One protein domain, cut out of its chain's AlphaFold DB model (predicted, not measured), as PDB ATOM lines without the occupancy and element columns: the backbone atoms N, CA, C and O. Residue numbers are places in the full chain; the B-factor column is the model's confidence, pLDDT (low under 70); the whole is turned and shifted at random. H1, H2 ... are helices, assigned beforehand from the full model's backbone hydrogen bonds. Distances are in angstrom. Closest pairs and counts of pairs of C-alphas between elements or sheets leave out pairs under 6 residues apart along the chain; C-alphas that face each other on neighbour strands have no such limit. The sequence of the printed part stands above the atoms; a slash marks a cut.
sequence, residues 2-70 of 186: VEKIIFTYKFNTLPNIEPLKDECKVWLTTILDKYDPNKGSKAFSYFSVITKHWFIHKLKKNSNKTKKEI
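What this domain is: This is residues 2 to 70 of the 186 residues of an uncharacterized protein of Candidatus Pelagibacter sp. TMED166 (UniProt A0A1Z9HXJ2). A long helix, H3, makes the long axis, and the short H1 and mid-length H2 cross its first half; its far end, residues 60 to 68, sticks out with residues 69 and 70, as does loop 37 to 42. The printed part has 69 residues with three named helices, H1, H2, H3 in chain order, and no named strand: all helix. It is only just loose, close to compact, with a radius of gyration of the C-alphas of 13.7 A, spanning 48 by 22 by 16 A.

How they stand to each other: H1, residues 2 to 8, touches H2, residues 17 to 29, at a steep tilt of 49 degrees, opposite ways; the closest C-alphas, of Val 2 and Lys 21, are 7.1 A apart. H1 touches residues 48 to 52 of H3, residues 43 to 68, about perpendicular at 75 degrees; the closest C-alphas are Val 2 and Thr 51, 7.0 A. Residues 24 to 28 of H2 touch residues 47 to 55 of H3 at a steep tilt of 49 degrees, opposite ways; the closest C-alphas are Cys 24 and Thr 51, 7.3 A. In H1, H2 and H3 every O i to N i+4 pair is within hydrogen-bond range.

Where its parts are: H1 begins at C-alpha 2 (-11.443, -38.923, -7.923) and is 9.9 A long, H2 18.7 A. H3, 37.5 A, ends at C-alpha 68 (-27.756, -46.215, -30.844).

The domain as a whole: The C-alphas farthest apart, Asn 38 and Ile 70, are 48.0 A apart. The printed part has no cut; the link H2 to H3 is long. The pLDDT is under 70 at residues 13 to 15 and 62 to 70.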
ATOM      1  N   VAL A   2     -10.604 -38.246  -6.911       86.56
ATOM      2  CA  VAL A   2     -11.443 -38.923  -7.923       86.56
ATOM      3  C   VAL A   2     -11.836 -40.343  -7.502       86.56
ATOM      4  O   VAL A   2     -13.015 -40.671  -7.499       86.56
ATOM      5  N   GLU A   3     -10.882 -41.145  -7.029       85.44
ATOM      6  CA  GLU A   3     -11.143 -42.506  -6.528       85.44
ATOM      7  C   GLU A   3     -12.183 -42.530  -5.406       85.44
ATOM      8  O   GLU A   3     -13.156 -43.274  -5.468       85.44
ATOM      9  N   LYS A   4     -12.038 -41.646  -4.412       85.62
ATOM     10  CA  LYS A   4     -12.993 -41.542  -3.303       85.62
ATOM     11  C   LYS A   4     -14.408 -41.242  -3.809       85.62
ATOM     12  O   LYS A   4     -15.366 -41.791  -3.275       85.62
ATOM     13  N   ILE A   5     -14.552 -40.414  -4.846       83.44
ATOM     14  CA  ILE A   5     -15.845 -40.108  -5.482       83.44
ATOM     15  C   ILE A   5     -16.389 -41.332  -6.230       83.44
ATOM     16  O   ILE A   5     -17.566 -41.645  -6.070       83.44
ATOM     17  N   ILE A   6     -15.547 -42.051  -6.979       82.75
ATOM     18  CA  ILE A   6     -15.927 -43.290  -7.678       82.75
ATOM     19  C   ILE A   6     -16.519 -44.305  -6.696       82.75
ATOM     20  O   ILE A   6     -17.623 -44.800  -6.924       82.75
ATOM     21  N   PHE A   7     -15.841 -44.556  -5.574       81.38
ATOM     22  CA  PHE A   7     -16.319 -45.495  -4.559       81.38
ATOM     23  C   PHE A   7     -17.559 -44.984  -3.813       81.38
ATOM     24  O   PHE A   7     -18.525 -45.728  -3.654       81.38
ATOM     25  N   THR A   8     -17.582 -43.709  -3.405       79.06
ATOM     26  CA  THR A   8     -18.712 -43.133  -2.642       79.06
ATOM     27  C   THR A   8     -20.019 -43.177  -3.439       79.06
ATOM     28  O   THR A   8     -21.081 -43.431  -2.876       79.06
ATOM     29  N   TYR A   9     -19.952 -42.938  -4.751       78.44
ATOM     30  CA  TYR A   9     -21.122 -42.921  -5.632       78.44
ATOM     31  C   TYR A   9     -21.332 -44.224  -6.413       78.44
ATOM     32  O   TYR A   9     -22.204 -44.265  -7.278       78.44
ATOM     33  N   LYS A  10     -20.586 -45.290  -6.085       76.25
ATOM     34  CA  LYS A  10     -20.686 -46.621  -6.709       76.25
ATOM     35  C   LYS A  10     -20.519 -46.609  -8.237       76.25
ATOM     36  O   LYS A  10     -21.170 -47.370  -8.942       76.25
ATOM     37  N   PHE A  11     -19.638 -45.756  -8.764       75.38
ATOM     38  CA  PHE A  11     -19.278 -45.769 -10.192       75.38
ATOM     39  C   PHE A  11     -18.331 -46.928 -10.555       75.38
ATOM     40  O   PHE A  11     -18.068 -47.172 -11.725       75.38
ATOM     41  N   ASN A  12     -17.829 -47.665  -9.566       72.31
ATOM     42  CA  ASN A  12     -16.958 -48.830  -9.738       72.31
ATOM     43  C   ASN A  12     -17.639 -50.054 -10.369       72.31
ATOM     44  O   ASN A  12     -16.943 -50.977 -10.768       72.31
ATOM     45  N   THR A  13     -18.969 -50.084 -10.468       67.06
ATOM     46  CA  THR A  13     -19.705 -51.183 -11.117       67.06
ATOM     47  C   THR A  13     -19.678 -51.110 -12.646       67.06
ATOM     48  O   THR A  13     -20.271 -51.952 -13.315       67.06
ATOM     49  N   LEU A  14     -19.020 -50.097 -13.215       67.50
ATOM     50  CA  LEU A  14     -18.949 -49.880 -14.654       67.50
ATOM     51  C   LEU A  14     -17.766 -50.645 -15.267       67.50
ATOM     52  O   LEU A  14     -16.649 -50.509 -14.767       67.50
ATOM     53  N   PRO A  15     -17.960 -51.349 -16.399       68.06
ATOM     54  CA  PRO A  15     -16.909 -52.161 -17.021       68.06
ATOM     55  C   PRO A  15     -15.692 -51.342 -17.486       68.06
ATOM     56  O   PRO A  15     -14.585 -51.863 -17.529       68.06
ATOM     57  N   ASN A  16     -15.865 -50.043 -17.758       76.81
ATOM     58  CA  ASN A  16     -14.807 -49.155 -18.261       76.81
ATOM     59  C   ASN A  16     -14.340 -48.120 -17.221       76.81
ATOM     60  O   ASN A  16     -13.979 -46.998 -17.581       76.81
ATOM     61  N   ILE A  17     -14.395 -48.437 -15.922       79.38
ATOM     62  CA  ILE A  17     -14.130 -47.438 -14.874       79.38
ATOM     63  C   ILE A  17     -12.667 -46.976 -14.802       79.38
ATOM     64  O   ILE A  17     -12.437 -45.790 -14.577       79.38
ATOM     65  N   GLU A  18     -11.689 -47.857 -15.024       81.44
ATOM     66  CA  GLU A  18     -10.265 -47.484 -14.974       81.44
ATOM     67  C   GLU A  18      -9.888 -46.469 -16.076       81.44
ATOM     68  O   GLU A  18      -9.387 -45.395 -15.738       81.44
ATOM     69  N   PRO A  19     -10.245 -46.677 -17.361       85.94
ATOM     70  CA  PRO A  19     -10.046 -45.655 -18.392       85.94
ATOM     71  C   PRO A  19     -10.756 -44.326 -18.087       85.94
ATOM     72  O   PRO A  19     -10.184 -43.252 -18.264       85.94
ATOM     73  N   LEU A  20     -11.998 -44.381 -17.589       85.38
ATOM     74  CA  LEU A  20     -12.777 -43.181 -17.253       85.38
ATOM     75  C   LEU A  20     -12.175 -42.400 -16.082       85.38
ATOM     76  O   LEU A  20     -12.275 -41.173 -16.025       85.38
ATOM     77  N   LYS A  21     -11.563 -43.101 -15.130       87.25
ATOM     78  CA  LYS A  21     -10.861 -42.504 -13.997       87.25
ATOM     79  C   LYS A  21      -9.650 -41.709 -14.467       87.25
ATOM     80  O   LYS A  21      -9.468 -40.584 -13.998       87.25
ATOM     81  N   ASP A  22      -8.860 -42.249 -15.386       88.50
ATOM     82  CA  ASP A  22      -7.691 -41.546 -15.918       88.50
ATOM     83  C   ASP A  22      -8.088 -40.392 -16.843       88.50
ATOM     84  O   ASP A  22      -7.566 -39.286 -16.685       88.50
ATOM     85  N   GLU A  23      -9.110 -40.575 -17.687       89.25
ATOM     86  CA  GLU A  23      -9.704 -39.488 -18.481       89.25
ATOM     87  C   GLU A  23     -10.185 -38.344 -17.572       89.25
ATOM     88  O   GLU A  23      -9.929 -37.171 -17.846       89.25
ATOM     89  N   CYS A  24     -10.821 -38.664 -16.440       90.31
ATOM     90  CA  CYS A  24     -11.275 -37.658 -15.486       90.31
ATOM     91  C   CYS A  24     -10.112 -36.897 -14.835       90.31
ATOM     92  O   CYS A  24     -10.233 -35.694 -14.604       90.31
ATOM     93  N   LYS A  25      -8.994 -37.563 -14.516       90.25
ATOM     94  CA  LYS A  25      -7.811 -36.889 -13.950       90.25
ATOM     95  C   LYS A  25      -7.213 -35.909 -14.955       90.25
ATOM     96  O   LYS A  25      -6.953 -34.769 -14.583       90.25
ATOM     97  N   VAL A  26      -7.048 -36.334 -16.209       91.38
ATOM     98  CA  VAL A  26      -6.553 -35.472 -17.295       91.38
ATOM     99  C   VAL A  26      -7.511 -34.311 -17.524       91.38
ATOM    100  O   VAL A  26      -7.098 -33.165 -17.612       91.38
ATOM    101  N   TRP A  27      -8.816 -34.561 -17.548       91.62
ATOM    102  CA  TRP A  27      -9.782 -33.483 -17.714       91.62
ATOM    103  C   TRP A  27      -9.740 -32.473 -16.560       91.62
ATOM    104  O   TRP A  27      -9.807 -31.269 -16.799       91.62
ATOM    105  N   LEU A  28      -9.569 -32.933 -15.315       91.38
ATOM    106  CA  LEU A  28      -9.441 -32.038 -14.166       91.38
ATOM    107  C   LEU A  28      -8.243 -31.095 -14.294       91.38
ATOM    108  O   LEU A  28      -8.386 -29.939 -13.908       91.38
ATOM    109  N   THR A  29      -7.112 -31.534 -14.864       90.44
ATOM    110  CA  THR A  29      -5.961 -30.638 -15.076       90.44
ATOM    111  C   THR A  29      -6.279 -29.516 -16.065       90.44
ATOM    112  O   THR A  29      -5.819 -28.396 -15.864       90.44
ATOM    113  N   THR A  30      -7.136 -29.764 -17.063       91.62
ATOM    114  CA  THR A  30      -7.547 -28.755 -18.064       91.62
ATOM    115  C   THR A  30      -8.489 -27.670 -17.542       91.62
ATOM    116  O   THR A  30      -8.751 -26.706 -18.251       91.62
ATOM    117  N   ILE A  31      -9.046 -27.838 -16.338       88.69
ATOM    118  CA  ILE A  31     -10.000 -26.890 -15.743       88.69
ATOM    119  C   ILE A  31      -9.509 -26.315 -14.412       88.69
ATOM    120  O   ILE A  31     -10.297 -25.710 -13.679       88.69
ATOM    121  N   LEU A  32      -8.233 -26.535 -14.070       87.69
ATOM    122  CA  LEU A  32      -7.628 -26.013 -12.841       87.69
ATOM    123  C   LEU A  32      -7.628 -24.481 -12.816       87.69
ATOM    124  O   LEU A  32      -7.904 -23.889 -11.777       87.69
ATOM    125  N   ASP A  33      -7.378 -23.861 -13.964       89.00
ATOM    126  CA  ASP A  33      -7.365 -22.414 -14.195       89.00
ATOM    127  C   ASP A  33      -8.733 -21.748 -13.969       89.00
ATOM    128  O   ASP A  33      -8.814 -20.575 -13.616       89.00
ATOM    129  N   LYS A  34      -9.826 -22.504 -14.117       88.06
ATOM    130  CA  LYS A  34     -11.195 -22.009 -13.903       88.06
ATOM    131  C   LYS A  34     -11.568 -21.859 -12.428       88.06
ATOM    132  O   LYS A  34     -12.643 -21.334 -12.130       88.06
ATOM    133  N   TYR A  35     -10.751 -22.369 -11.508       89.31
ATOM    134  CA  TYR A  35     -11.002 -22.247 -10.078       89.31
ATOM    135  C   TYR A  35     -10.492 -20.904  -9.548       89.31
ATOM    136  O   TYR A  35      -9.308 -20.596  -9.633       89.31
ATOM    137  N   ASP A  36     -11.397 -20.140  -8.943       87.56
ATOM    138  CA  ASP A  36     -11.094 -18.850  -8.327       87.56
ATOM    139  C   ASP A  36     -11.178 -18.963  -6.791       87.56
ATOM    140  O   ASP A  36     -12.279 -19.146  -6.251       87.56
ATOM    141  N   PRO A  37     -10.047 -18.844  -6.067       86.00
ATOM    142  CA  PRO A  37     -10.020 -18.872  -4.606       86.00
ATOM    143  C   PRO A  37     -10.834 -17.749  -3.947       86.00
ATOM    144  O   PRO A  37     -11.316 -17.929  -2.827       86.00
ATOM    145  N   ASN A  38     -11.032 -16.617  -4.630       86.06
ATOM    146  CA  ASN A  38     -11.721 -15.451  -4.071       86.06
ATOM    147  C   ASN A  38     -13.240 -15.650  -3.967       86.06
ATOM    148  O   ASN A  38     -13.914 -14.931  -3.235       86.06
ATOM    149  N   LYS A  39     -13.796 -16.668  -4.641       80.69
ATOM    150  CA  LYS A  39     -15.231 -17.004  -4.595       80.69
ATOM    151  C   LYS A  39     -15.655 -17.759  -3.329       80.69
ATOM    152  O   LYS A  39     -16.800 -18.194  -3.229       80.69
ATOM    153  N   GLY A  40     -14.748 -17.962  -2.370       78.12
ATOM    154  CA  GLY A  40     -15.047 -18.525  -1.045       78.12
ATOM    155  C   GLY A  40     -15.305 -20.039  -1.004       78.12
ATOM    156  O   GLY A  40     -15.412 -20.623   0.074       78.12
ATOM    157  N   SER A  41     -15.374 -20.722  -2.150       81.25
ATOM    158  CA  SER A  41     -15.490 -22.181  -2.202       81.25
ATOM    159  C   SER A  41     -14.121 -22.843  -2.072       81.25
ATOM    160  O   SER A  41     -13.242 -22.562  -2.874       81.25
ATOM    161  N   LYS A  42     -13.947 -23.781  -1.132       87.88
ATOM    162  CA  LYS A  42     -12.709 -24.577  -1.026       87.88
ATOM    163  C   LYS A  42     -12.478 -25.401  -2.300       87.88
ATOM    164  O   LYS A  42     -13.403 -26.074  -2.761       87.88
ATOM    165  N   ALA A  43     -11.237 -25.450  -2.785       86.44
ATOM    166  CA  ALA A  43     -10.844 -26.177  -3.998       86.44
ATOM    167  C   ALA A  43     -11.342 -27.629  -4.006       86.44
ATOM    168  O   ALA A  43     -11.979 -28.072  -4.959       86.44
ATOM    169  N   PHE A  44     -11.136 -28.356  -2.903       85.38
ATOM    170  CA  PHE A  44     -11.602 -29.737  -2.778       85.38
ATOM    171  C   PHE A  44     -13.118 -29.864  -2.990       85.38
ATOM    172  O   PHE A  44     -13.563 -30.763  -3.702       85.38
ATOM    173  N   SER A  45     -13.912 -28.959  -2.413       85.31
ATOM    174  CA  SER A  45     -15.372 -28.954  -2.559       85.31
ATOM    175  C   SER A  45     -15.787 -28.647  -3.998       85.31
ATOM    176  O   SER A  45     -16.624 -29.357  -4.552       85.31
ATOM    177  N   TYR A  46     -15.168 -27.638  -4.616       87.94
ATOM    178  CA  TYR A  46     -15.430 -27.241  -6.000       87.94
ATOM    179  C   TYR A  46     -15.155 -28.389  -6.982       87.94
ATOM    180  O   TYR A  46     -16.057 -28.841  -7.697       87.94
ATOM    181  N   PHE A  47     -13.940 -28.944  -6.947       88.31
ATOM    182  CA  PHE A  47     -13.554 -30.033  -7.841       88.31
ATOM    183  C   PHE A  47     -14.326 -31.321  -7.558       88.31
ATOM    184  O   PHE A  47     -14.644 -32.047  -8.498       88.31
ATOM    185  N   SER A  48     -14.724 -31.588  -6.309       85.69
ATOM    186  CA  SER A  48     -15.564 -32.753  -5.995       85.69
ATOM    187  C   SER A  48     -16.943 -32.675  -6.650       85.69
ATOM    188  O   SER A  48     -17.430 -33.666  -7.200       85.69
ATOM    189  N   VAL A  49     -17.573 -31.494  -6.624       82.75
ATOM    190  CA  VAL A  49     -18.877 -31.272  -7.265       82.75
ATOM    191  C   VAL A  49     -18.763 -31.460  -8.772       82.75
ATOM    192  O   VAL A  49     -19.568 -32.177  -9.365       82.75
ATOM    193  N   ILE A  50     -17.757 -30.858  -9.394       85.94
ATOM    194  CA  ILE A  50     -17.586 -30.905 -10.846       85.94
ATOM    195  C   ILE A  50     -17.214 -32.314 -11.326       85.94
ATOM    196  O   ILE A  50     -17.813 -32.805 -12.281       85.94
ATOM    197  N   THR A  51     -16.326 -33.012 -10.609       86.25
ATOM    198  CA  THR A  51     -15.965 -34.415 -10.886       86.25
ATOM    199  C   THR A  51     -17.207 -35.306 -10.919       86.25
ATOM    200  O   THR A  51     -17.402 -36.078 -11.855       86.25
ATOM    201  N   LYS A  52     -18.110 -35.164  -9.939       82.38
ATOM    202  CA  LYS A  52     -19.373 -35.916  -9.913       82.38
ATOM    203  C   LYS A  52     -20.240 -35.633 -11.145       82.38
ATOM    204  O   LYS A  52     -20.782 -36.566 -11.735       82.38
ATOM    205  N   HIS A  53     -20.393 -34.363 -11.524       82.06
ATOM    206  CA  HIS A  53     -21.193 -33.986 -12.694       82.06
ATOM    207  C   HIS A  53     -20.602 -34.543 -13.993       82.06
ATOM    208  O   HIS A  53     -21.354 -35.028 -14.839       82.06
ATOM    209  N   TRP A  54     -19.274 -34.540 -14.119       88.62
ATOM    210  CA  TRP A  54     -18.569 -35.094 -15.270       88.62
ATOM    211  C   TRP A  54     -18.870 -36.587 -15.467       88.62
ATOM    212  O   TRP A  54     -19.297 -36.983 -16.553       88.62
ATOM    213  N   PHE A  55     -18.769 -37.398 -14.403       82.88
ATOM    214  CA  PHE A  55     -19.101 -38.829 -14.464       82.88
ATOM    215  C   PHE A  55     -20.566 -39.068 -14.846       82.88
ATOM    216  O   PHE A  55     -20.846 -39.883 -15.724       82.88
ATOM    217  N   ILE A  56     -21.509 -38.324 -14.255       80.31
ATOM    218  CA  ILE A  56     -22.939 -38.431 -14.599       80.31
ATOM    219  C   ILE A  56     -23.169 -38.130 -16.085       80.31
ATOM    220  O   ILE A  56     -23.938 -38.825 -16.749       80.31
ATOM    221  N   HIS A  57     -22.511 -37.101 -16.618       81.62
ATOM    222  CA  HIS A  57     -22.650 -36.722 -18.020       81.62
ATOM    223  C   HIS A  57     -22.054 -37.776 -18.963       81.62
ATOM    224  O   HIS A  57     -22.702 -38.165 -19.938       81.62
ATOM    225  N   LYS A  58     -20.857 -38.295 -18.657       82.06
ATOM    226  CA  LYS A  58     -20.247 -39.383 -19.436       82.06
ATOM    227  C   LYS A  58     -21.104 -40.637 -19.454       82.06
ATOM    228  O   LYS A  58     -21.267 -41.225 -20.519       82.06
ATOM    229  N   LEU A  59     -21.708 -40.995 -18.324       74.44
ATOM    230  CA  LEU A  59     -22.592 -42.154 -18.234       74.44
ATOM    231  C   LEU A  59     -23.832 -42.020 -19.111       74.44
ATOM    232  O   LEU A  59     -24.169 -42.948 -19.844       74.44
ATOM    233  N   LYS A  60     -24.477 -40.851 -19.091       71.62
ATOM    234  CA  LYS A  60     -25.629 -40.572 -19.957       71.62
ATOM    235  C   LYS A  60     -25.254 -40.634 -21.435       71.62
ATOM    236  O   LYS A  60     -25.960 -41.259 -22.220       71.62
ATOM    237  N   LYS A  61     -24.116 -40.038 -21.808       73.12
ATOM    238  CA  LYS A  61     -23.620 -40.079 -23.189       73.12
ATOM    239  C   LYS A  61     -23.301 -41.509 -23.632       73.12
ATOM    240  O   LYS A  61     -23.643 -41.867 -24.752       73.12
ATOM    241  N   ASN A  62     -22.697 -42.321 -22.761       67.62
ATOM    242  CA  ASN A  62     -22.369 -43.709 -23.075       67.62
ATOM    243  C   ASN A  62     -23.631 -44.574 -23.210       67.62
ATOM    244  O   ASN A  62     -23.763 -45.279 -24.198       67.62
ATOM    245  N   SER A  63     -24.608 -44.445 -22.304       62.16
ATOM    246  CA  SER A  63     -25.892 -45.158 -22.413       62.16
ATOM    247  C   SER A  63     -26.645 -44.803 -23.701       62.16
ATOM    248  O   SER A  63     -27.131 -45.694 -24.393       62.16
ATOM    249  N   ASN A  64     -26.673 -43.522 -24.079       60.78
ATOM    250  CA  ASN A  64     -27.295 -43.081 -25.330       60.78
ATOM    251  C   ASN A  64     -26.539 -43.572 -26.571       60.78
ATOM    252  O   ASN A  64     -27.162 -43.814 -27.598       60.78
ATOM    253  N   LYS A  65     -25.211 -43.719 -26.486       60.38
ATOM    254  CA  LYS A  65     -24.382 -44.269 -27.561       60.38
ATOM    255  C   LYS A  65     -24.599 -45.779 -27.703       60.38
ATOM    256  O   LYS A  65     -24.916 -46.222 -28.794       60.38
ATOM    257  N   THR A  66     -24.574 -46.541 -26.607       57.94
ATOM    258  CA  THR A  66     -24.851 -47.990 -26.603       57.94
ATOM    259  C   THR A  66     -26.249 -48.324 -27.128       57.94
ATOM    260  O   THR A  66     -26.400 -49.284 -27.870       57.94
ATOM    261  N   LYS A  67     -27.269 -47.514 -26.811       59.47
ATOM    262  CA  LYS A  67     -28.623 -47.687 -27.373       59.47
ATOM    263  C   LYS A  67     -28.697 -47.420 -28.882       59.47
ATOM    264  O   LYS A  67     -29.571 -47.964 -29.542       59.47
ATOM    265  N   LYS A  68     -27.819 -46.563 -29.413       57.78
ATOM    266  CA  LYS A  68     -27.756 -46.215 -30.844       57.78
ATOM    267  C   LYS A  68     -26.827 -47.134 -31.644       57.78
ATOM    268  O   LYS A  68     -27.024 -47.284 -32.840       57.78
ATOM    269  N   GLU A  69     -25.834 -47.734 -30.992       48.38
ATOM    270  CA  GLU A  69     -24.805 -48.595 -31.589       48.38
ATOM    271  C   GLU A  69     -25.023 -50.078 -31.251       48.38
ATOM    272  O   GLU A  69     -24.074 -50.796 -30.937       48.38
ATOM    273  N   ILE A  70     -26.267 -50.562 -31.311       48.16
ATOM    274  CA  ILE A  70     -26.495 -52.011 -31.377       48.16
ATOM    275  C   ILE A  70     -25.841 -52.485 -32.681       48.16
ATOM    276  O   ILE A  70     -26.267 -52.133 -33.779       48.16
TER     277      ILE A  70